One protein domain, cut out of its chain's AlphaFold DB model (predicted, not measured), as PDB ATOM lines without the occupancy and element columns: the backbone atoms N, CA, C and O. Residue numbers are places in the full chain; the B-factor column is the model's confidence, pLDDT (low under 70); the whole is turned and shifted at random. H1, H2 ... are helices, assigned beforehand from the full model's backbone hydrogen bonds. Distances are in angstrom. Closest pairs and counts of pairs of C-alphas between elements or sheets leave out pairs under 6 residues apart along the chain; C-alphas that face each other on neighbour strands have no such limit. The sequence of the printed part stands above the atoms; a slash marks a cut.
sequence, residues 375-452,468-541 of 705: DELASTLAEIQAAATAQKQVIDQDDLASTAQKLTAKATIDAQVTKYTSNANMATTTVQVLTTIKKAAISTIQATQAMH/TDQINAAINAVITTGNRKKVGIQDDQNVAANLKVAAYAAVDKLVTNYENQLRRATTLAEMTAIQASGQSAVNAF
ATOM      1  N   ASP A 375     -61.283  -0.252 -19.928       80.31
ATOM      2  CA  ASP A 375     -59.931   0.093 -20.369       80.31
ATOM      3  C   ASP A 375     -59.035  -1.148 -20.417       80.31
ATOM      4  O   ASP A 375     -58.237  -1.335 -21.334       80.31
ATOM      5  N   GLU A 376     -59.223  -2.059 -19.466       79.56
ATOM      6  CA  GLU A 376     -58.544  -3.353 -19.395       79.56
ATOM      7  C   GLU A 376     -58.936  -4.301 -20.527       79.56
ATOM      8  O   GLU A 376     -58.092  -5.015 -21.090       79.56
ATOM      9  N   LEU A 377     -60.227  -4.306 -20.862       84.62
ATOM     10  CA  LEU A 377     -60.747  -5.021 -22.015       84.62
ATOM     11  C   LEU A 377     -60.159  -4.431 -23.301       84.62
ATOM     12  O   LEU A 377     -59.597  -5.175 -24.105       84.62
ATOM     13  N   ALA A 378     -60.202  -3.106 -23.456       86.69
ATOM     14  CA  ALA A 378     -59.643  -2.415 -24.616       86.69
ATOM     15  C   ALA A 378     -58.138  -2.688 -24.786       86.69
ATOM     16  O   ALA A 378     -57.692  -3.024 -25.884       86.69
ATOM     17  N   SER A 379     -57.364  -2.631 -23.700       87.12
ATOM     18  CA  SER A 379     -55.930  -2.938 -23.696       87.12
ATOM     19  C   SER A 379     -55.649  -4.383 -24.127       87.12
ATOM     20  O   SER A 379     -54.798  -4.620 -24.984       87.12
ATOM     21  N   THR A 380     -56.415  -5.352 -23.617       85.38
ATOM     22  CA  THR A 380     -56.276  -6.764 -24.006       85.38
ATOM     23  C   THR A 380     -56.555  -6.979 -25.493       85.38
ATOM     24  O   THR A 380     -55.813  -7.697 -26.167       85.38
ATOM     25  N   LEU A 381     -57.608  -6.351 -26.020       91.62
ATOM     26  CA  LEU A 381     -57.955  -6.438 -27.439       91.62
ATOM     27  C   LEU A 381     -56.875  -5.799 -28.324       91.62
ATOM     28  O   LEU A 381     -56.514  -6.371 -29.353       91.62
ATOM     29  N   ALA A 382     -56.304  -4.670 -27.898       93.56
ATOM     30  CA  ALA A 382     -55.201  -4.018 -28.600       93.56
ATOM     31  C   ALA A 382     -53.941  -4.900 -28.657       93.56
ATOM     32  O   ALA A 382     -53.311  -4.996 -29.709       93.56
ATOM     33  N   GLU A 383     -53.597  -5.599 -27.570       93.00
ATOM     34  CA  GLU A 383     -52.467  -6.539 -27.548       93.00
ATOM     35  C   GLU A 383     -52.676  -7.735 -28.496       93.00
ATOM     36  O   GLU A 383     -51.750  -8.129 -29.210       93.00
ATOM     37  N   ILE A 384     -53.890  -8.297 -28.546       90.12
ATOM     38  CA  ILE A 384     -54.239  -9.378 -29.488       90.12
ATOM     39  C   ILE A 384     -54.088  -8.888 -30.933       90.12
ATOM     40  O   ILE A 384     -53.500  -9.582 -31.768       90.12
ATOM     41  N   GLN A 385     -54.565  -7.675 -31.222       95.56
ATOM     42  CA  GLN A 385     -54.458  -7.071 -32.547       95.56
ATOM     43  C   GLN A 385     -52.999  -6.782 -32.931       95.56
ATOM     44  O   GLN A 385     -52.596  -7.038 -34.065       95.56
ATOM     45  N   ALA A 386     -52.185  -6.296 -31.992       96.00
ATOM     46  CA  ALA A 386     -50.764  -6.050 -32.213       96.00
ATOM     47  C   ALA A 386     -50.001  -7.347 -32.530       96.00
ATOM     48  O   ALA A 386     -49.211  -7.377 -33.476       96.00
ATOM     49  N   ALA A 387     -50.280  -8.437 -31.803       87.88
ATOM     50  CA  ALA A 387     -49.695  -9.749 -32.079       87.88
ATOM     51  C   ALA A 387     -50.067 -10.263 -33.480       87.88
ATOM     52  O   ALA A 387     -49.214 -10.808 -34.184       87.88
ATOM     53  N   ALA A 388     -51.316 -10.054 -33.906       92.19
ATOM     54  CA  ALA A 388     -51.763 -10.401 -35.252       92.19
ATOM     55  C   ALA A 388     -51.011  -9.605 -36.322       92.19
ATOM     56  O   ALA A 388     -50.500 -10.195 -37.272       92.19
ATOM     57  N   THR A 389     -50.888  -8.288 -36.155       96.81
ATOM     58  CA  THR A 389     -50.135  -7.430 -37.078       96.81
ATOM     59  C   THR A 389     -48.677  -7.877 -37.199       96.81
ATOM     60  O   THR A 389     -48.186  -8.040 -38.315       96.81
ATOM     61  N   ALA A 390     -48.007  -8.143 -36.074       90.94
ATOM     62  CA  ALA A 390     -46.617  -8.596 -36.067       90.94
ATOM     63  C   ALA A 390     -46.444  -9.938 -36.799       90.94
ATOM     64  O   ALA A 390     -45.573 -10.067 -37.656       90.94
ATOM     65  N   GLN A 391     -47.306 -10.924 -36.533       88.50
ATOM     66  CA  GLN A 391     -47.193 -12.227 -37.194       88.50
ATOM     67  C   GLN A 391     -47.498 -12.151 -38.697       88.50
ATOM     68  O   GLN A 391     -46.870 -12.839 -39.500       88.50
ATOM     69  N   LYS A 392     -48.435 -11.292 -39.107       88.94
ATOM     70  CA  LYS A 392     -48.715 -11.059 -40.529       88.94
ATOM     71  C   LYS A 392     -47.506 -10.477 -41.266       88.94
ATOM     72  O   LYS A 392     -47.282 -10.873 -42.404       88.94
ATOM     73  N   GLN A 393     -46.722  -9.610 -40.618       89.81
ATOM     74  CA  GLN A 393     -45.460  -9.105 -41.172       89.81
ATOM     75  C   GLN A 393     -44.407 -10.212 -41.305       89.81
ATOM     76  O   GLN A 393     -43.738 -10.284 -42.330       89.81
ATOM     77  N   VAL A 394     -44.300 -11.111 -40.316       79.94
ATOM     78  CA  VAL A 394     -43.425 -12.296 -40.409       79.94
ATOM     79  C   VAL A 394     -43.813 -13.168 -41.609       79.94
ATOM     80  O   VAL A 394     -42.945 -13.589 -42.363       79.94
ATOM     81  N   ILE A 395     -45.113 -13.387 -41.835       73.56
ATOM     82  CA  ILE A 395     -45.623 -14.136 -42.999       73.56
ATOM     83  C   ILE A 395     -45.324 -13.415 -44.324       73.56
ATOM     84  O   ILE A 395     -45.072 -14.068 -45.335       73.56
ATOM     85  N   ASP A 396     -45.356 -12.082 -44.351       84.75
ATOM     86  CA  ASP A 396     -45.013 -11.321 -45.557       84.75
ATOM     87  C   ASP A 396     -43.554 -11.505 -45.969       84.75
ATOM     88  O   ASP A 396     -43.282 -11.644 -47.163       84.75
ATOM     89  N   GLN A 397     -42.655 -11.580 -44.987       79.19
ATOM     90  CA  GLN A 397     -41.215 -11.774 -45.177       79.19
ATOM     91  C   GLN A 397     -40.814 -13.234 -45.464       79.19
ATOM     92  O   GLN A 397     -39.633 -13.525 -45.617       79.19
ATOM     93  N   ASP A 398     -41.768 -14.165 -45.528       72.88
ATOM     94  CA  ASP A 398     -41.490 -15.571 -45.829       72.88
ATOM     95  C   ASP A 398     -41.294 -15.788 -47.340       72.88
ATOM     96  O   ASP A 398     -42.260 -15.969 -48.085       72.88
ATOM     97  N   ASP A 399     -40.052 -15.752 -47.818       72.94
ATOM     98  CA  ASP A 399     -39.719 -15.890 -49.247       72.94
ATOM     99  C   ASP A 399     -40.001 -17.290 -49.826       72.94
ATOM    100  O   ASP A 399     -40.030 -17.465 -51.045       72.94
ATOM    101  N   LEU A 400     -40.257 -18.285 -48.971       59.81
ATOM    102  CA  LEU A 400     -40.533 -19.670 -49.365       59.81
ATOM    103  C   LEU A 400     -42.036 -19.941 -49.580       59.81
ATOM    104  O   LEU A 400     -42.416 -20.971 -50.143       59.81
ATOM    105  N   ALA A 401     -42.908 -19.020 -49.158       59.03
ATOM    106  CA  ALA A 401     -44.356 -19.136 -49.300       59.03
ATOM    107  C   ALA A 401     -44.890 -18.400 -50.537       59.03
ATOM    108  O   ALA A 401     -44.604 -17.222 -50.759       59.03
ATOM    109  N   SER A 402     -45.783 -19.044 -51.296       72.88
ATOM    110  CA  SER A 402     -46.504 -18.362 -52.380       72.88
ATOM    111  C   SER A 402     -47.497 -17.320 -51.847       72.88
ATOM    112  O   SER A 402     -48.002 -17.415 -50.724       72.88
ATOM    113  N   THR A 403     -47.874 -16.357 -52.691       73.25
ATOM    114  CA  THR A 403     -48.870 -15.321 -52.362       73.25
ATOM    115  C   THR A 403     -50.195 -15.907 -51.857       73.25
ATOM    116  O   THR A 403     -50.759 -15.412 -50.881       73.25
ATOM    117  N   ALA A 404     -50.679 -16.999 -52.463       66.88
ATOM    118  CA  ALA A 404     -51.920 -17.665 -52.054       66.88
ATOM    119  C   ALA A 404     -51.822 -18.293 -50.647       66.88
ATOM    120  O   ALA A 404     -52.786 -18.292 -49.876       66.88
ATOM    121  N   GLN A 405     -50.640 -18.788 -50.280       65.56
ATOM    122  CA  GLN A 405     -50.377 -19.404 -48.978       65.56
ATOM    123  C   GLN A 405     -50.235 -18.367 -47.872       65.56
ATOM    124  O   GLN A 405     -50.813 -18.536 -46.794       65.56
ATOM    125  N   LYS A 406     -49.554 -17.253 -48.165       74.69
ATOM    126  CA  LYS A 406     -49.505 -16.083 -47.281       74.69
ATOM    127  C   LYS A 406     -50.913 -15.553 -47.005       74.69
ATOM    128  O   LYS A 406     -51.276 -15.358 -45.846       74.69
ATOM    129  N   LEU A 407     -51.743 -15.398 -48.043       76.12
ATOM    130  CA  LEU A 407     -53.142 -14.966 -47.909       76.12
ATOM    131  C   LEU A 407     -53.965 -15.911 -47.019       76.12
ATOM    132  O   LEU A 407     -54.677 -15.448 -46.127       76.12
ATOM    133  N   THR A 408     -53.819 -17.224 -47.198       70.56
ATOM    134  CA  THR A 408     -54.533 -18.235 -46.393       70.56
ATOM    135  C   THR A 408     -54.128 -18.191 -44.913       70.56
ATOM    136  O   THR A 408     -54.982 -18.239 -44.021       70.56
ATOM    137  N   ALA A 409     -52.833 -18.045 -44.622       66.38
ATOM    138  CA  ALA A 409     -52.338 -17.934 -43.249       66.38
ATOM    139  C   ALA A 409     -52.799 -16.635 -42.571       66.38
ATOM    140  O   ALA A 409     -53.242 -16.656 -41.421       66.38
ATOM    141  N   LYS A 410     -52.793 -15.512 -43.297       83.06
ATOM    142  CA  LYS A 410     -53.309 -14.226 -42.803       83.06
ATOM    143  C   LYS A 410     -54.810 -14.273 -42.504       83.06
ATOM    144  O   LYS A 410     -55.215 -13.796 -41.447       83.06
ATOM    145  N   ALA A 411     -55.607 -14.902 -43.370       75.44
ATOM    146  CA  ALA A 411     -57.039 -15.110 -43.135       75.44
ATOM    147  C   ALA A 411     -57.300 -15.990 -41.897       75.44
ATOM    148  O   ALA A 411     -58.229 -15.740 -41.128       75.44
ATOM    149  N   THR A 412     -56.440 -16.984 -41.655       70.00
ATOM    150  CA  THR A 412     -56.492 -17.816 -40.442       70.00
ATOM    151  C   THR A 412     -56.213 -16.993 -39.179       70.00
ATOM    152  O   THR A 412     -56.908 -17.163 -38.175       70.00
ATOM    153  N   ILE A 413     -55.250 -16.064 -39.227       76.81
ATOM    154  CA  ILE A 413     -54.983 -15.120 -38.129       76.81
ATOM    155  C   ILE A 413     -56.206 -14.227 -37.869       76.81
ATOM    156  O   ILE A 413     -56.606 -14.075 -36.717       76.81
ATOM    157  N   ASP A 414     -56.850 -13.688 -38.909       88.38
ATOM    158  CA  ASP A 414     -58.048 -12.840 -38.757       88.38
ATOM    159  C   ASP A 414     -59.234 -13.582 -38.125       88.38
ATOM    160  O   ASP A 414     -59.927 -13.049 -37.248       88.38
ATOM    161  N   ALA A 415     -59.433 -14.847 -38.501       71.19
ATOM    162  CA  ALA A 415     -60.440 -15.702 -37.881       71.19
ATOM    163  C   ALA A 415     -60.144 -15.956 -36.389       71.19
ATOM    164  O   ALA A 415     -61.057 -15.932 -35.557       71.19
ATOM    165  N   GLN A 416     -58.871 -16.156 -36.021       73.75
ATOM    166  CA  GLN A 416     -58.462 -16.317 -34.622       73.75
ATOM    167  C   GLN A 416     -58.691 -15.036 -33.810       73.75
ATOM    168  O   GLN A 416     -59.264 -15.111 -32.721       73.75
ATOM    169  N   VAL A 417     -58.307 -13.870 -34.340       86.94
ATOM    170  CA  VAL A 417     -58.552 -12.566 -33.698       86.94
ATOM    171  C   VAL A 417     -60.044 -12.378 -33.428       86.94
ATOM    172  O   VAL A 417     -60.431 -12.088 -32.299       86.94
ATOM    173  N   THR A 418     -60.897 -12.642 -34.420       80.75
ATOM    174  CA  THR A 418     -62.359 -12.528 -34.280       80.75
ATOM    175  C   THR A 418     -62.902 -13.422 -33.159       80.75
ATOM    176  O   THR A 418     -63.651 -12.959 -32.293       80.75
ATOM    177  N   LYS A 419     -62.480 -14.696 -33.117       78.94
ATOM    178  CA  LYS A 419     -62.887 -15.661 -32.079       78.94
ATOM    179  C   LYS A 419     -62.504 -15.183 -30.676       78.94
ATOM    180  O   LYS A 419     -63.339 -15.189 -29.771       78.94
ATOM    181  N   TYR A 420     -61.251 -14.779 -30.473       79.44
ATOM    182  CA  TYR A 420     -60.775 -14.391 -29.144       79.44
ATOM    183  C   TYR A 420     -61.303 -13.027 -28.688       79.44
ATOM    184  O   TYR A 420     -61.551 -12.863 -27.494       79.44
ATOM    185  N   THR A 421     -61.584 -12.108 -29.612       83.69
ATOM    186  CA  THR A 421     -62.298 -10.856 -29.323       83.69
ATOM    187  C   THR A 421     -63.727 -11.120 -28.843       83.69
ATOM    188  O   THR A 421     -64.150 -10.562 -27.833       83.69
ATOM    189  N   SER A 422     -64.465 -12.022 -29.502       76.31
ATOM    190  CA  SER A 422     -65.815 -12.409 -29.062       76.31
ATOM    191  C   SER A 422     -65.804 -13.031 -27.660       76.31
ATOM    192  O   SER A 422     -66.593 -12.633 -26.804       76.31
ATOM    193  N   ASN A 423     -64.846 -13.923 -27.385       70.56
ATOM    194  CA  ASN A 423     -64.674 -14.528 -26.062       70.56
ATOM    195  C   ASN A 423     -64.339 -13.489 -24.978       70.56
ATOM    196  O   ASN A 423     -64.846 -13.576 -23.861       70.56
ATOM    197  N   ALA A 424     -63.487 -12.504 -25.289       75.06
ATOM    198  CA  ALA A 424     -63.124 -11.444 -24.350       75.06
ATOM    199  C   ALA A 424     -64.332 -10.563 -23.980       75.06
ATOM    200  O   ALA A 424     -64.493 -10.219 -22.811       75.06
ATOM    201  N   ASN A 425     -65.213 -10.280 -24.945       79.50
ATOM    202  CA  ASN A 425     -66.389  -9.414 -24.789       79.50
ATOM    203  C   ASN A 425     -67.594 -10.069 -24.081       79.50
ATOM    204  O   ASN A 425     -68.632  -9.428 -23.910       79.50
ATOM    205  N   MET A 426     -67.509 -11.336 -23.666       74.88
ATOM    206  CA  MET A 426     -68.613 -11.994 -22.959       74.88
ATOM    207  C   MET A 426     -68.873 -11.347 -21.585       74.88
ATOM    208  O   MET A 426     -67.961 -11.167 -20.784       74.88
ATOM    209  N   ALA A 427     -70.143 -11.077 -21.252       56.09
ATOM    210  CA  ALA A 427     -70.543 -10.397 -20.005       56.09
ATOM    211  C   ALA A 427     -70.171 -11.148 -18.700       56.09
ATOM    212  O   ALA A 427     -70.197 -10.578 -17.598       56.09
ATOM    213  N   THR A 428     -69.841 -12.437 -18.816       66.81
ATOM    214  CA  THR A 428     -69.406 -13.325 -17.729       66.81
ATOM    215  C   THR A 428     -67.885 -13.393 -17.567       66.81
ATOM    216  O   THR A 428     -67.408 -14.039 -16.631       66.81
ATOM    217  N   THR A 429     -67.114 -12.733 -18.437       70.69
ATOM    218  CA  THR A 429     -65.650 -12.747 -18.396       70.69
ATOM    219  C   THR A 429     -65.137 -12.055 -17.135       70.69
ATOM    220  O   THR A 429     -65.445 -10.900 -16.855       70.69
ATOM    221  N   THR A 430     -64.338 -12.785 -16.357       79.50
ATOM    222  CA  THR A 430     -63.584 -12.252 -15.215       79.50
ATOM    223  C   THR A 430     -62.175 -11.867 -15.650       79.50
ATOM    224  O   THR A 430     -61.686 -12.330 -16.681       79.50
ATOM    225  N   VAL A 431     -61.472 -11.096 -14.825       73.00
ATOM    226  CA  VAL A 431     -60.065 -10.712 -15.054       73.00
ATOM    227  C   VAL A 431     -59.146 -11.935 -15.283       73.00
ATOM    228  O   VAL A 431     -58.269 -11.936 -16.151       73.00
ATOM    229  N   GLN A 432     -59.388 -13.036 -14.562       70.50
ATOM    230  CA  GLN A 432     -58.632 -14.294 -14.694       70.50
ATOM    231  C   GLN A 432     -58.870 -14.974 -16.051       70.50
ATOM    232  O   GLN A 432     -57.943 -15.491 -16.688       70.50
ATOM    233  N   VAL A 433     -60.127 -14.971 -16.500       69.19
ATOM    234  CA  VAL A 433     -60.523 -15.527 -17.796       69.19
ATOM    235  C   VAL A 433     -59.967 -14.661 -18.925       69.19
ATOM    236  O   VAL A 433     -59.405 -15.209 -19.871       69.19
ATOM    237  N   LEU A 434     -60.010 -13.334 -18.784       76.00
ATOM    238  CA  LEU A 434     -59.466 -12.389 -19.760       76.00
ATOM    239  C   LEU A 434     -57.956 -12.590 -19.973       76.00
ATOM    240  O   LEU A 434     -57.497 -12.691 -21.110       76.00
ATOM    241  N   THR A 435     -57.194 -12.782 -18.892       72.94
ATOM    242  CA  THR A 435     -55.754 -13.110 -18.966       72.94
ATOM    243  C   THR A 435     -55.498 -14.420 -19.722       72.94
ATOM    244  O   THR A 435     -54.563 -14.527 -20.521       72.94
ATOM    245  N   THR A 436     -56.340 -15.430 -19.493       71.50
ATOM    246  CA  THR A 436     -56.232 -16.738 -20.158       71.50
ATOM    247  C   THR A 436     -56.548 -16.633 -21.649       71.50
ATOM    248  O   THR A 436     -55.819 -17.195 -22.467       71.50
ATOM    249  N   ILE A 437     -57.593 -15.876 -22.001       73.94
ATOM    250  CA  ILE A 437     -57.974 -15.565 -23.384       73.94
ATOM    251  C   ILE A 437     -56.816 -14.876 -24.100       73.94
ATOM    252  O   ILE A 437     -56.405 -15.339 -25.161       73.94
ATOM    253  N   LYS A 438     -56.233 -13.840 -23.486       81.94
ATOM    254  CA  LYS A 438     -55.091 -13.102 -24.035       81.94
ATOM    255  C   LYS A 438     -53.911 -14.016 -24.352       81.94
ATOM    256  O   LYS A 438     -53.404 -14.025 -25.472       81.94
ATOM    257  N   LYS A 439     -53.501 -14.839 -23.381       75.19
ATOM    258  CA  LYS A 439     -52.377 -15.771 -23.542       75.19
ATOM    259  C   LYS A 439     -52.633 -16.800 -24.647       75.19
ATOM    260  O   LYS A 439     -51.732 -17.080 -25.435       75.19
ATOM    261  N   ALA A 440     -53.839 -17.364 -24.694       66.00
ATOM    262  CA  ALA A 440     -54.220 -18.325 -25.723       66.00
ATOM    263  C   ALA A 440     -54.225 -17.679 -27.115       66.00
ATOM    264  O   ALA A 440     -53.630 -18.239 -28.032       66.00
ATOM    265  N   ALA A 441     -54.815 -16.488 -27.242       75.19
ATOM    266  CA  ALA A 441     -54.893 -15.736 -28.489       75.19
ATOM    267  C   ALA A 441     -53.507 -15.443 -29.070       75.19
ATOM    268  O   ALA A 441     -53.223 -15.824 -30.205       75.19
ATOM    269  N   ILE A 442     -52.617 -14.844 -28.271       75.88
ATOM    270  CA  ILE A 442     -51.250 -14.516 -28.698       75.88
ATOM    271  C   ILE A 442     -50.505 -15.786 -29.120       75.88
ATOM    272  O   ILE A 442     -49.900 -15.817 -30.189       75.88
ATOM    273  N   SER A 443     -50.601 -16.859 -28.328       68.44
ATOM    274  CA  SER A 443     -49.919 -18.118 -28.635       68.44
ATOM    275  C   SER A 443     -50.410 -18.761 -29.935       68.44
ATOM    276  O   SER A 443     -49.586 -19.295 -30.673       68.44
ATOM    277  N   THR A 444     -51.714 -18.747 -30.228       60.66
ATOM    278  CA  THR A 444     -52.244 -19.326 -31.476       60.66
ATOM    279  C   THR A 444     -51.920 -18.469 -32.694       60.66
ATOM    280  O   THR A 444     -51.603 -19.012 -33.752       60.66
ATOM    281  N   ILE A 445     -51.936 -17.144 -32.522       76.38
ATOM    282  CA  ILE A 445     -51.585 -16.191 -33.575       76.38
ATOM    283  C   ILE A 445     -50.122 -16.387 -33.963       76.38
ATOM    284  O   ILE A 445     -49.845 -16.690 -35.118       76.38
ATOM    285  N   GLN A 446     -49.198 -16.334 -32.998       74.88
ATOM    286  CA  GLN A 446     -47.758 -16.517 -33.230       74.88
ATOM    287  C   GLN A 446     -47.409 -17.893 -33.818       74.88
ATOM    288  O   GLN A 446     -46.417 -18.037 -34.526       74.88
ATOM    289  N   ALA A 447     -48.224 -18.914 -33.544       63.34
ATOM    290  CA  ALA A 447     -48.033 -20.256 -34.086       63.34
ATOM    291  C   ALA A 447     -48.509 -20.418 -35.544       63.34
ATOM    292  O   ALA A 447     -48.250 -21.461 -36.148       63.34
ATOM    293  N   THR A 448     -49.217 -19.435 -36.110       67.94
ATOM    294  CA  THR A 448     -49.736 -19.498 -37.484       67.94
ATOM    295  C   THR A 448     -48.654 -19.083 -38.486       67.94
ATOM    296  O   THR A 448     -48.094 -17.994 -38.387       67.94
ATOM    297  N   GLN A 449     -48.366 -19.947 -39.463       68.19
ATOM    298  CA  GLN A 449     -47.356 -19.739 -40.512       68.19
ATOM    299  C   GLN A 449     -47.952 -20.015 -41.901       68.19
ATOM    300  O   GLN A 449     -48.980 -20.690 -42.010       68.19
ATOM    301  N   ALA A 450     -47.320 -19.502 -42.960       63.84
ATOM    302  CA  ALA A 450     -47.686 -19.851 -44.327       63.84
ATOM    303  C   ALA A 450     -47.251 -21.291 -44.639       63.84
ATOM    304  O   ALA A 450     -46.127 -21.692 -44.364       63.84
ATOM    305  N   MET A 451     -48.163 -22.091 -45.189       51.31
ATOM    306  CA  MET A 451     -47.828 -23.443 -45.641       51.31
ATOM    307  C   MET A 451     -47.022 -23.334 -46.934       51.31
ATOM    308  O   MET A 451     -47.467 -22.621 -47.817       51.31
ATOM    309  N   HIS A 452     -45.893 -24.027 -47.082       47.88
ATOM    310  CA  HIS A 452     -45.171 -24.117 -48.363       47.88
ATOM    311  C   HIS A 452     -45.654 -25.352 -49.135       47.88
ATOM    312  O   HIS A 452     -45.878 -26.401 -48.529       47.88
ATOM    313  N   THR A 468     -31.425 -28.088 -47.123       50.72
ATOM    314  CA  THR A 468     -32.004 -27.282 -46.033       50.72
ATOM    315  C   THR A 468     -33.534 -27.218 -46.123       50.72
ATOM    316  O   THR A 468     -34.216 -27.322 -45.105       50.72
ATOM    317  N   ASP A 469     -34.085 -27.152 -47.338       53.06
ATOM    318  CA  ASP A 469     -35.533 -27.107 -47.578       53.06
ATOM    319  C   ASP A 469     -36.227 -28.422 -47.212       53.06
ATOM    320  O   ASP A 469     -37.305 -28.415 -46.619       53.06
ATOM    321  N   GLN A 470     -35.588 -29.560 -47.499       62.78
ATOM    322  CA  GLN A 470     -36.091 -30.882 -47.118       62.78
ATOM    323  C   GLN A 470     -36.153 -31.043 -45.591       62.78
ATOM    324  O   GLN A 470     -37.134 -31.567 -45.061       62.78
ATOM    325  N   ILE A 471     -35.140 -30.549 -44.872       60.78
ATOM    326  CA  ILE A 471     -35.102 -30.572 -43.403       60.78
ATOM    327  C   ILE A 471     -36.157 -29.618 -42.817       60.78
ATOM    328  O   ILE A 471     -36.896 -30.000 -41.905       60.78
ATOM    329  N   ASN A 472     -36.287 -28.409 -43.364       54.50
ATOM    330  CA  ASN A 472     -37.259 -27.415 -42.900       54.50
ATOM    331  C   ASN A 472     -38.711 -27.858 -43.143       54.50
ATOM    332  O   ASN A 472     -39.553 -27.710 -42.253       54.50
ATOM    333  N   ALA A 473     -39.008 -28.473 -44.292       62.41
ATOM    334  CA  ALA A 473     -40.329 -29.030 -44.585       62.41
ATOM    335  C   ALA A 473     -40.728 -30.124 -43.577       62.41
ATOM    336  O   ALA A 473     -41.851 -30.122 -43.061       62.41
ATOM    337  N   ALA A 474     -39.796 -31.017 -43.234       65.00
ATOM    338  CA  ALA A 474     -40.031 -32.069 -42.251       65.00
ATOM    339  C   ALA A 474     -40.246 -31.515 -40.831       65.00
ATOM    340  O   ALA A 474     -41.135 -31.978 -40.109       65.00
ATOM    341  N   ILE A 475     -39.485 -30.487 -40.438       64.56
ATOM    342  CA  ILE A 475     -39.653 -29.786 -39.154       64.56
ATOM    343  C   ILE A 475     -41.045 -29.143 -39.078       64.56
ATOM    344  O   ILE A 475     -41.783 -29.359 -38.111       64.56
ATOM    345  N   ASN A 476     -41.454 -28.431 -40.131       59.50
ATOM    346  CA  ASN A 476     -42.749 -27.754 -40.196       59.50
ATOM    347  C   ASN A 476     -43.932 -28.734 -40.143       59.50
ATOM    348  O   ASN A 476     -44.957 -28.444 -39.514       59.50
ATOM    349  N   ALA A 477     -43.790 -29.928 -40.724       67.94
ATOM    350  CA  ALA A 477     -44.798 -30.985 -40.651       67.94
ATOM    351  C   ALA A 477     -45.020 -31.498 -39.210       67.94
ATOM    352  O   ALA A 477     -46.164 -31.743 -38.795       67.94
ATOM    353  N   VAL A 478     -43.951 -31.618 -38.412       64.25
ATOM    354  CA  VAL A 478     -44.026 -32.008 -36.991       64.25
ATOM    355  C   VAL A 478     -44.599 -30.871 -36.135       64.25
ATOM    356  O   VAL A 478     -45.487 -31.122 -35.314       64.25
ATOM    357  N   ILE A 479     -44.186 -29.621 -36.373       68.25
ATOM    358  CA  ILE A 479     -44.716 -28.427 -35.684       68.25
ATOM    359  C   ILE A 479     -46.225 -28.278 -35.920       68.25
ATOM    360  O   ILE A 479     -46.995 -28.126 -34.969       68.25
ATOM    361  N   THR A 480     -46.671 -28.396 -37.174       64.50
ATOM    362  CA  THR A 480     -48.093 -28.321 -37.551       64.50
ATOM    363  C   THR A 480     -48.923 -29.376 -36.817       64.50
ATOM    364  O   THR A 480     -50.012 -29.091 -36.308       64.50
ATOM    365  N   THR A 481     -48.387 -30.591 -36.699       69.88
ATOM    366  CA  THR A 481     -49.027 -31.686 -35.956       69.88
ATOM    367  C   THR A 481     -49.100 -31.368 -34.457       69.88
ATOM    368  O   THR A 481     -50.146 -31.563 -33.833       69.88
ATOM    369  N   GLY A 482     -48.032 -30.794 -33.888       64.31
ATOM    370  CA  GLY A 482     -47.982 -30.306 -32.503       64.31
ATOM    371  C   GLY A 482     -49.055 -29.270 -32.206       64.31
ATOM    372  O   GLY A 482     -49.800 -29.394 -31.231       64.31
ATOM    373  N   ASN A 483     -49.196 -28.284 -33.086       65.81
ATOM    374  CA  ASN A 483     -50.167 -27.206 -32.933       65.81
ATOM    375  C   ASN A 483     -51.609 -27.716 -33.043       65.81
ATOM    376  O   ASN A 483     -52.425 -27.416 -32.170       65.81
ATOM    377  N   ARG A 484     -51.912 -28.576 -34.027       70.12
ATOM    378  CA  ARG A 484     -53.220 -29.256 -34.119       70.12
ATOM    379  C   ARG A 484     -53.558 -30.026 -32.844       70.12
ATOM    380  O   ARG A 484     -54.702 -29.991 -32.390       70.12
ATOM    381  N   LYS A 485     -52.574 -30.697 -32.239       79.75
ATOM    382  CA  LYS A 485     -52.787 -31.439 -30.997       79.75
ATOM    383  C   LYS A 485     -53.116 -30.521 -29.821       79.75
ATOM    384  O   LYS A 485     -54.024 -30.834 -29.053       79.75
ATOM    385  N   LYS A 486     -52.430 -29.382 -29.693       71.31
ATOM    386  CA  LYS A 486     -52.721 -28.381 -28.652       71.31
ATOM    387  C   LYS A 486     -54.114 -27.775 -28.807       71.31
ATOM    388  O   LYS A 486     -54.792 -27.619 -27.800       71.31
ATOM    389  N   VAL A 487     -54.566 -27.515 -30.035       63.84
ATOM    390  CA  VAL A 487     -55.950 -27.080 -30.307       63.84
ATOM    391  C   VAL A 487     -56.953 -28.135 -29.827       63.84
ATOM    392  O   VAL A 487     -57.854 -27.809 -29.064       63.84
ATOM    393  N   GLY A 488     -56.735 -29.416 -30.147       67.38
ATOM    394  CA  GLY A 488     -57.593 -30.500 -29.649       67.38
ATOM    395  C   GLY A 488     -57.641 -30.602 -28.117       67.38
ATOM    396  O   GLY A 488     -58.689 -30.887 -27.551       67.38
ATOM    397  N   ILE A 489     -56.532 -30.320 -27.425       69.06
ATOM    398  CA  ILE A 489     -56.467 -30.276 -25.950       69.06
ATOM    399  C   ILE A 489     -57.154 -29.017 -25.388       69.06
ATOM    400  O   ILE A 489     -57.749 -29.067 -24.308       69.06
ATOM    401  N   GLN A 490     -57.072 -27.887 -26.096       62.03
ATOM    402  CA  GLN A 490     -57.745 -26.640 -25.726       62.03
ATOM    403  C   GLN A 490     -59.261 -26.814 -25.754       62.03
ATOM    404  O   GLN A 490     -59.934 -26.411 -24.800       62.03
ATOM    405  N   ASP A 491     -59.762 -27.428 -26.824       62.94
ATOM    406  CA  ASP A 491     -61.189 -27.599 -27.090       62.94
ATOM    407  C   ASP A 491     -61.805 -28.762 -26.283       62.94
ATOM    408  O   ASP A 491     -63.025 -28.839 -26.142       62.94
ATOM    409  N   ASP A 492     -60.983 -29.622 -25.663       66.88
ATOM    410  CA  ASP A 492     -61.455 -30.674 -24.758       66.88
ATOM    411  C   ASP A 492     -61.957 -30.080 -23.428       66.88
ATOM    412  O   ASP A 492     -61.189 -29.590 -22.584       66.88
ATOM    413  N   GLN A 493     -63.278 -30.116 -23.237       68.50
ATOM    414  CA  GLN A 493     -63.944 -29.625 -22.028       68.50
ATOM    415  C   GLN A 493     -63.748 -30.536 -20.808       68.50
ATOM    416  O   GLN A 493     -63.979 -30.101 -19.680       68.50
ATOM    417  N   ASN A 494     -63.267 -31.768 -20.999       67.31
ATOM    418  CA  ASN A 494     -63.038 -32.730 -19.918       67.31
ATOM    419  C   ASN A 494     -61.643 -32.600 -19.283       67.31
ATOM    420  O   ASN A 494     -61.344 -33.267 -18.289       67.31
ATOM    421  N   VAL A 495     -60.777 -31.740 -19.827       58.25
ATOM    422  CA  VAL A 495     -59.427 -31.494 -19.305       58.25
ATOM    423  C   VAL A 495     -59.427 -30.232 -18.439       58.25
ATOM    424  O   VAL A 495     -59.764 -29.141 -18.892       58.25
ATOM    425  N   ALA A 496     -59.006 -30.350 -17.178       64.44
ATOM    426  CA  ALA A 496     -58.898 -29.202 -16.275       64.44
ATOM    427  C   ALA A 496     -57.831 -28.192 -16.751       64.44
ATOM    428  O   ALA A 496     -56.774 -28.582 -17.250       64.44
ATOM    429  N   ALA A 497     -58.065 -26.889 -16.550       56.59
ATOM    430  CA  ALA A 497     -57.198 -25.814 -17.055       56.59
ATOM    431  C   ALA A 497     -55.722 -25.946 -16.622       56.59
ATOM    432  O   ALA A 497     -54.810 -25.701 -17.410       56.59
ATOM    433  N   ASN A 498     -55.470 -26.412 -15.396       50.88
ATOM    434  CA  ASN A 498     -54.119 -26.663 -14.886       50.88
ATOM    435  C   ASN A 498     -53.408 -27.836 -15.590       50.88
ATOM    436  O   ASN A 498     -52.180 -27.863 -15.643       50.88
ATOM    437  N   LEU A 499     -54.158 -28.799 -16.136       58.12
ATOM    438  CA  LEU A 499     -53.618 -29.924 -16.902       58.12
ATOM    439  C   LEU A 499     -53.356 -29.545 -18.365       58.12
ATOM    440  O   LEU A 499     -52.402 -30.058 -18.946       58.12
ATOM    441  N   LYS A 500     -54.123 -28.600 -18.931       72.31
ATOM    442  CA  LYS A 500     -53.896 -28.070 -20.290       72.31
ATOM    443  C   LYS A 500     -52.511 -27.433 -20.426       72.31
ATOM    444  O   LYS A 500     -51.780 -27.741 -21.362       72.31
ATOM    445  N   VAL A 501     -52.099 -26.635 -19.437       56.69
ATOM    446  CA  VAL A 501     -50.772 -25.990 -19.418       56.69
ATOM    447  C   VAL A 501     -49.633 -27.019 -19.415       56.69
ATOM    448  O   VAL A 501     -48.682 -26.893 -20.185       56.69
ATOM    449  N   ALA A 502     -49.733 -28.060 -18.582       62.97
ATOM    450  CA  ALA A 502     -48.732 -29.126 -18.526       62.97
ATOM    451  C   ALA A 502     -48.702 -29.965 -19.817       62.97
ATOM    452  O   ALA A 502     -47.633 -30.375 -20.266       62.97
ATOM    453  N   ALA A 503     -49.868 -30.188 -20.424       68.88
ATOM    454  CA  ALA A 503     -49.999 -30.913 -21.677       68.88
ATOM    455  C   ALA A 503     -49.373 -30.155 -22.857       68.88
ATOM    456  O   ALA A 503     -48.666 -30.766 -23.653       68.88
ATOM    457  N   TYR A 504     -49.539 -28.830 -22.933       69.00
ATOM    458  CA  TYR A 504     -48.881 -28.007 -23.958       69.00
ATOM    459  C   TYR A 504     -47.365 -28.086 -23.857       69.00
ATOM    460  O   TYR A 504     -46.713 -28.390 -24.851       69.00
ATOM    461  N   ALA A 505     -46.820 -27.933 -22.647       63.03
ATOM    462  CA  ALA A 505     -45.384 -28.048 -22.420       63.03
ATOM    463  C   ALA A 505     -44.830 -29.443 -22.776       63.03
ATOM    464  O   ALA A 505     -43.683 -29.563 -23.200       63.03
ATOM    465  N   ALA A 506     -45.621 -30.505 -22.595       70.38
ATOM    466  CA  ALA A 506     -45.229 -31.863 -22.968       70.38
ATOM    467  C   ALA A 506     -45.232 -32.072 -24.491       70.38
ATOM    468  O   ALA A 506     -44.285 -32.652 -25.018       70.38
ATOM    469  N   VAL A 507     -46.249 -31.557 -25.191       70.25
ATOM    470  CA  VAL A 507     -46.302 -31.563 -26.661       70.25
ATOM    471  C   VAL A 507     -45.146 -30.746 -27.244       70.25
ATOM    472  O   VAL A 507     -44.478 -31.228 -28.153       70.25
ATOM    473  N   ASP A 508     -44.845 -29.572 -26.681       68.31
ATOM    474  CA  ASP A 508     -43.711 -28.732 -27.093       68.31
ATOM    475  C   ASP A 508     -42.374 -29.457 -26.978       68.31
ATOM    476  O   ASP A 508     -41.612 -29.513 -27.938       68.31
ATOM    477  N   LYS A 509     -42.110 -30.099 -25.835       70.00
ATOM    478  CA  LYS A 509     -40.891 -30.902 -25.657       70.00
ATOM    479  C   LYS A 509     -40.777 -32.028 -26.680       70.00
ATOM    480  O   LYS A 509     -39.668 -32.340 -27.108       70.00
ATOM    481  N   LEU A 510     -41.899 -32.651 -27.039       77.88
ATOM    482  CA  LEU A 510     -41.929 -33.720 -28.030       77.88
ATOM    483  C   LEU A 510     -41.573 -33.177 -29.420       77.88
ATOM    484  O   LEU A 510     -40.705 -33.734 -30.084       77.88
ATOM    485  N   VAL A 511     -42.185 -32.057 -29.815       72.50
ATOM    486  CA  VAL A 511     -41.905 -31.364 -31.082       72.50
ATOM    487  C   VAL A 511     -40.434 -30.954 -31.159       72.50
ATOM    488  O   VAL A 511     -39.760 -31.332 -32.113       72.50
ATOM    489  N   THR A 512     -39.897 -30.295 -30.127       67.88
ATOM    490  CA  THR A 512     -38.482 -29.887 -30.072       67.88
ATOM    491  C   THR A 512     -37.521 -31.078 -30.146       67.88
ATOM    492  O   THR A 512     -36.443 -30.977 -30.727       67.88
ATOM    493  N   ASN A 513     -37.880 -32.229 -29.569       70.00
ATOM    494  CA  ASN A 513     -37.051 -33.432 -29.653       70.00
ATOM    495  C   ASN A 513     -36.920 -33.910 -31.108       70.00
ATOM    496  O   ASN A 513     -35.804 -34.089 -31.600       70.00
ATOM    497  N   TYR A 514     -38.043 -34.051 -31.810       78.31
ATOM    498  CA  TYR A 514     -38.036 -34.489 -33.204       78.31
ATOM    499  C   TYR A 514     -37.466 -33.432 -34.154       78.31
ATOM    500  O   TYR A 514     -36.774 -33.793 -35.096       78.31
ATOM    501  N   GLU A 515     -37.639 -32.142 -33.868       68.12
ATOM    502  CA  GLU A 515     -36.961 -31.050 -34.576       68.12
ATOM    503  C   GLU A 515     -35.430 -31.195 -34.510       68.12
ATOM    504  O   GLU A 515     -34.745 -31.131 -35.530       68.12
ATOM    505  N   ASN A 516     -34.881 -31.471 -33.324       60.12
ATOM    506  CA  ASN A 516     -33.442 -31.680 -33.149       60.12
ATOM    507  C   ASN A 516     -32.934 -32.960 -33.824       60.12
ATOM    508  O   ASN A 516     -31.793 -32.994 -34.277       60.12
ATOM    509  N   GLN A 517     -33.753 -34.012 -33.893       72.69
ATOM    510  CA  GLN A 517     -33.411 -35.223 -34.643       72.69
ATOM    511  C   GLN A 517     -33.413 -34.961 -36.154       72.69
ATOM    512  O   GLN A 517     -32.472 -35.355 -36.835       72.69
ATOM    513  N   LEU A 518     -34.406 -34.230 -36.665       75.12
ATOM    514  CA  LEU A 518     -34.502 -33.862 -38.080       75.12
ATOM    515  C   LEU A 518     -33.317 -33.009 -38.538       75.12
ATOM    516  O   LEU A 518     -32.775 -33.254 -39.610       75.12
ATOM    517  N   ARG A 519     -32.847 -32.075 -37.700       75.06
ATOM    518  CA  ARG A 519     -31.636 -31.278 -37.977       75.06
ATOM    519  C   ARG A 519     -30.340 -32.090 -38.026       75.06
ATOM    520  O   ARG A 519     -29.330 -31.578 -38.494       75.06
ATOM    521  N   ARG A 520     -30.343 -33.316 -37.497       73.19
ATOM    522  CA  ARG A 520     -29.175 -34.212 -37.450       73.19
ATOM    523  C   ARG A 520     -29.237 -35.326 -38.489       73.19
ATOM    524  O   ARG A 520     -28.252 -36.046 -38.621       73.19
ATOM    525  N   ALA A 521     -30.362 -35.476 -39.183       71.62
ATOM    526  CA  ALA A 521     -30.500 -36.462 -40.238       71.62
ATOM    527  C   ALA A 521     -29.509 -36.143 -41.359       71.62
ATOM    528  O   ALA A 521     -29.357 -34.981 -41.741       71.62
ATOM    529  N   THR A 522     -28.849 -37.167 -41.892       74.25
ATOM    530  CA  THR A 522     -27.911 -37.008 -43.018       74.25
ATOM    531  C   THR A 522     -28.446 -37.624 -44.305       74.25
ATOM    532  O   THR A 522     -27.892 -37.386 -45.372       74.25
ATOM    533  N   THR A 523     -29.540 -38.391 -44.228       79.00
ATOM    534  CA  THR A 523     -30.152 -39.067 -45.380       79.00
ATOM    535  C   THR A 523     -31.660 -38.831 -45.471       79.00
ATOM    536  O   THR A 523     -32.353 -38.675 -44.465       79.00
ATOM    537  N   LEU A 524     -32.196 -38.871 -46.695       74.31
ATOM    538  CA  LEU A 524     -33.632 -38.731 -46.966       74.31
ATOM    539  C   LEU A 524     -34.482 -39.802 -46.263       74.31
ATOM    540  O   LEU A 524     -35.556 -39.496 -45.747       74.31
ATOM    541  N   ALA A 525     -33.989 -41.041 -46.202       76.69
ATOM    542  CA  ALA A 525     -34.679 -42.141 -45.533       76.69
ATOM    543  C   ALA A 525     -34.779 -41.918 -44.015       76.69
ATOM    544  O   ALA A 525     -35.851 -42.089 -43.432       76.69
ATOM    545  N   GLU A 526     -33.688 -41.478 -43.384       75.00
ATOM    546  CA  GLU A 526     -33.648 -41.161 -41.956       75.00
ATOM    547  C   GLU A 526     -34.564 -39.977 -41.619       75.00
ATOM    548  O   GLU A 526     -35.386 -40.071 -40.708       75.00
ATOM    549  N   MET A 527     -34.499 -38.897 -42.401       85.00
ATOM    550  CA  MET A 527     -35.347 -37.719 -42.207       85.00
ATOM    551  C   MET A 527     -36.840 -38.062 -42.326       85.00
ATOM    552  O   MET A 527     -37.628 -37.696 -41.452       85.00
ATOM    553  N   THR A 528     -37.219 -38.840 -43.344       82.44
ATOM    554  CA  THR A 528     -38.616 -39.255 -43.556       82.44
ATOM    555  C   THR A 528     -39.116 -40.140 -42.406       82.44
ATOM    556  O   THR A 528     -40.244 -39.977 -41.932       82.44
ATOM    557  N   ALA A 529     -38.269 -41.041 -41.894       84.06
ATOM    558  CA  ALA A 529     -38.596 -41.895 -40.753       84.06
ATOM    559  C   ALA A 529     -38.757 -41.095 -39.447       84.06
ATOM    560  O   ALA A 529     -39.695 -41.343 -38.679       84.06
ATOM    561  N   ILE A 530     -37.885 -40.111 -39.201       79.88
ATOM    562  CA  ILE A 530     -37.966 -39.219 -38.035       79.88
ATOM    563  C   ILE A 530     -39.225 -38.347 -38.120       79.88
ATOM    564  O   ILE A 530     -39.935 -38.220 -37.120       79.88
ATOM    565  N   GLN A 531     -39.553 -37.802 -39.297       82.44
ATOM    566  CA  GLN A 531     -40.768 -37.009 -39.514       82.44
ATOM    567  C   GLN A 531     -42.026 -37.824 -39.186       82.44
ATOM    568  O   GLN A 531     -42.843 -37.399 -38.363       82.44
ATOM    569  N   ALA A 532     -42.167 -39.015 -39.778       82.19
ATOM    570  CA  ALA A 532     -43.315 -39.892 -39.551       82.19
ATOM    571  C   ALA A 532     -43.432 -40.322 -38.077       82.19
ATOM    572  O   ALA A 532     -44.531 -40.340 -37.508       82.19
ATOM    573  N   SER A 533     -42.295 -40.606 -37.432       84.81
ATOM    574  CA  SER A 533     -42.231 -40.936 -36.004       84.81
ATOM    575  C   SER A 533     -42.661 -39.757 -35.132       84.81
ATOM    576  O   SER A 533     -43.450 -39.940 -34.206       84.81
ATOM    577  N   GLY A 534     -42.208 -38.544 -35.452       83.56
ATOM    578  CA  GLY A 534     -42.572 -37.325 -34.735       83.56
ATOM    579  C   GLY A 534     -44.061 -37.018 -34.833       83.56
ATOM    580  O   GLY A 534     -44.719 -36.810 -33.814       83.56
ATOM    581  N   GLN A 535     -44.631 -37.078 -36.038       82.62
ATOM    582  CA  GLN A 535     -46.066 -36.869 -36.244       82.62
ATOM    583  C   GLN A 535     -46.908 -37.928 -35.515       82.62
ATOM    584  O   GLN A 535     -47.900 -37.593 -34.864       82.62
ATOM    585  N   SER A 536     -46.487 -39.194 -35.556       89.44
ATOM    586  CA  SER A 536     -47.165 -40.289 -34.851       89.44
ATOM    587  C   SER A 536     -47.104 -40.119 -33.333       89.44
ATOM    588  O   SER A 536     -48.127 -40.238 -32.661       89.44
ATOM    589  N   ALA A 537     -45.937 -39.772 -32.787       86.81
ATOM    590  CA  ALA A 537     -45.744 -39.575 -31.354       86.81
ATOM    591  C   ALA A 537     -46.552 -38.376 -30.823       86.81
ATOM    592  O   ALA A 537     -47.164 -38.462 -29.755       86.81
ATOM    593  N   VAL A 538     -46.622 -37.279 -31.586       82.94
ATOM    594  CA  VAL A 538     -47.458 -36.117 -31.248       82.94
ATOM    595  C   VAL A 538     -48.948 -36.467 -31.305       82.94
ATOM    596  O   VAL A 538     -49.699 -36.116 -30.394       82.94
ATOM    597  N   ASN A 539     -49.399 -37.179 -32.340       85.25
ATOM    598  CA  ASN A 539     -50.807 -37.567 -32.465       85.25
ATOM    599  C   ASN A 539     -51.239 -38.547 -31.364       85.25
ATOM    600  O   ASN A 539     -52.338 -38.399 -30.816       85.25
ATOM    601  N   ALA A 540     -50.360 -39.483 -30.993       86.25
ATOM    602  CA  ALA A 540     -50.572 -40.465 -29.931       86.25
ATOM    603  C   ALA A 540     -50.526 -39.870 -28.512       86.25
ATOM    604  O   ALA A 540     -50.969 -40.518 -27.560       86.25
ATOM    605  N   PHE A 541     -50.030 -38.638 -28.348       85.69
ATOM    606  CA  PHE A 541     -50.046 -37.951 -27.061       85.69
ATOM    607  C   PHE A 541     -51.480 -37.895 -26.513       85.69
ATOM    608  O   PHE A 541     -52.400 -37.457 -27.196       85.69
TER     609      PHE A 541
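This is residues 375 to 452 and 468 to 541 of the 705 residues of the protein "DUF5776 domain-containing protein" of Lactobacillus odoratitofui DSM 19909 = JCM 15043 (UniProt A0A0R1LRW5). Two three-helix bundles, H4 H5 H6 and H1 H2 H3, lie side by side, shifted lengthwise, in one slab. Each runs up and down, each helix against the one before it, and no helix of one bundle touches a helix of the other. The printed part has 152 residues, with six named helices, H1 to H6 in chain order, and no named strand; the class is all helix. It is compact, with a radius of gyration of the C-alphas of 17.2 A, and only just flat, spanning 55 by 37 by 18 A.

H4, the longest, covers residues 468 to 491, 34.8 A, from C-alpha 468 at (-32.004, -27.282, -46.033). H5 is residues 497 to 518, 32.0 A, and H6 residues 524 to 540, 24.1 A, ending at (-50.572, -40.465, -29.931). H3 is residues 431 to 446, 22.7 A; H2 residues 403 to 424, 31.7 A; H1 residues 375 to 396, 31.4 A, beginning at (-59.931, 0.093, -20.369).

H4 and H5, a helical hairpin, touch at a shallow tilt of 12 degrees, opposite ways; their closest C-alphas, of Ile 475 and Glu 515, are 5.5 A apart. H4 touches H6 the same way at a shallow tilt of 5 degrees, closest at the C-alphas of Val 478 and Gln 535, 5.3 A. H3 and H4 are only just apart, closest 8.3 A. H3 touches H1 the same way at a shallow tilt of 8 degrees, closest at the C-alphas of Gln 391 and Gln 446, 5.9 A. H2 and H3, a helical hairpin, touch, closest at the C-alphas of Ile 413 and Ile 445, 5.8 A. Every O i to N i+4 pair is within hydrogen-bond range in H1, H2, H3, H4 and H6; in H5, 16 of 18 are.

The farthest C-alphas, of Ala 427 and Thr 523, are 55.7 A apart. Residues 453 to 467 are not printed; C-alphas 452 and 468 are 13.7 A apart across the cut. Of the links printed whole, none is long. Mean pLDDT of the printed part is 73.6; 55 residues are under 70, among them 447 to 452, 468 to 483 and 487 to 499.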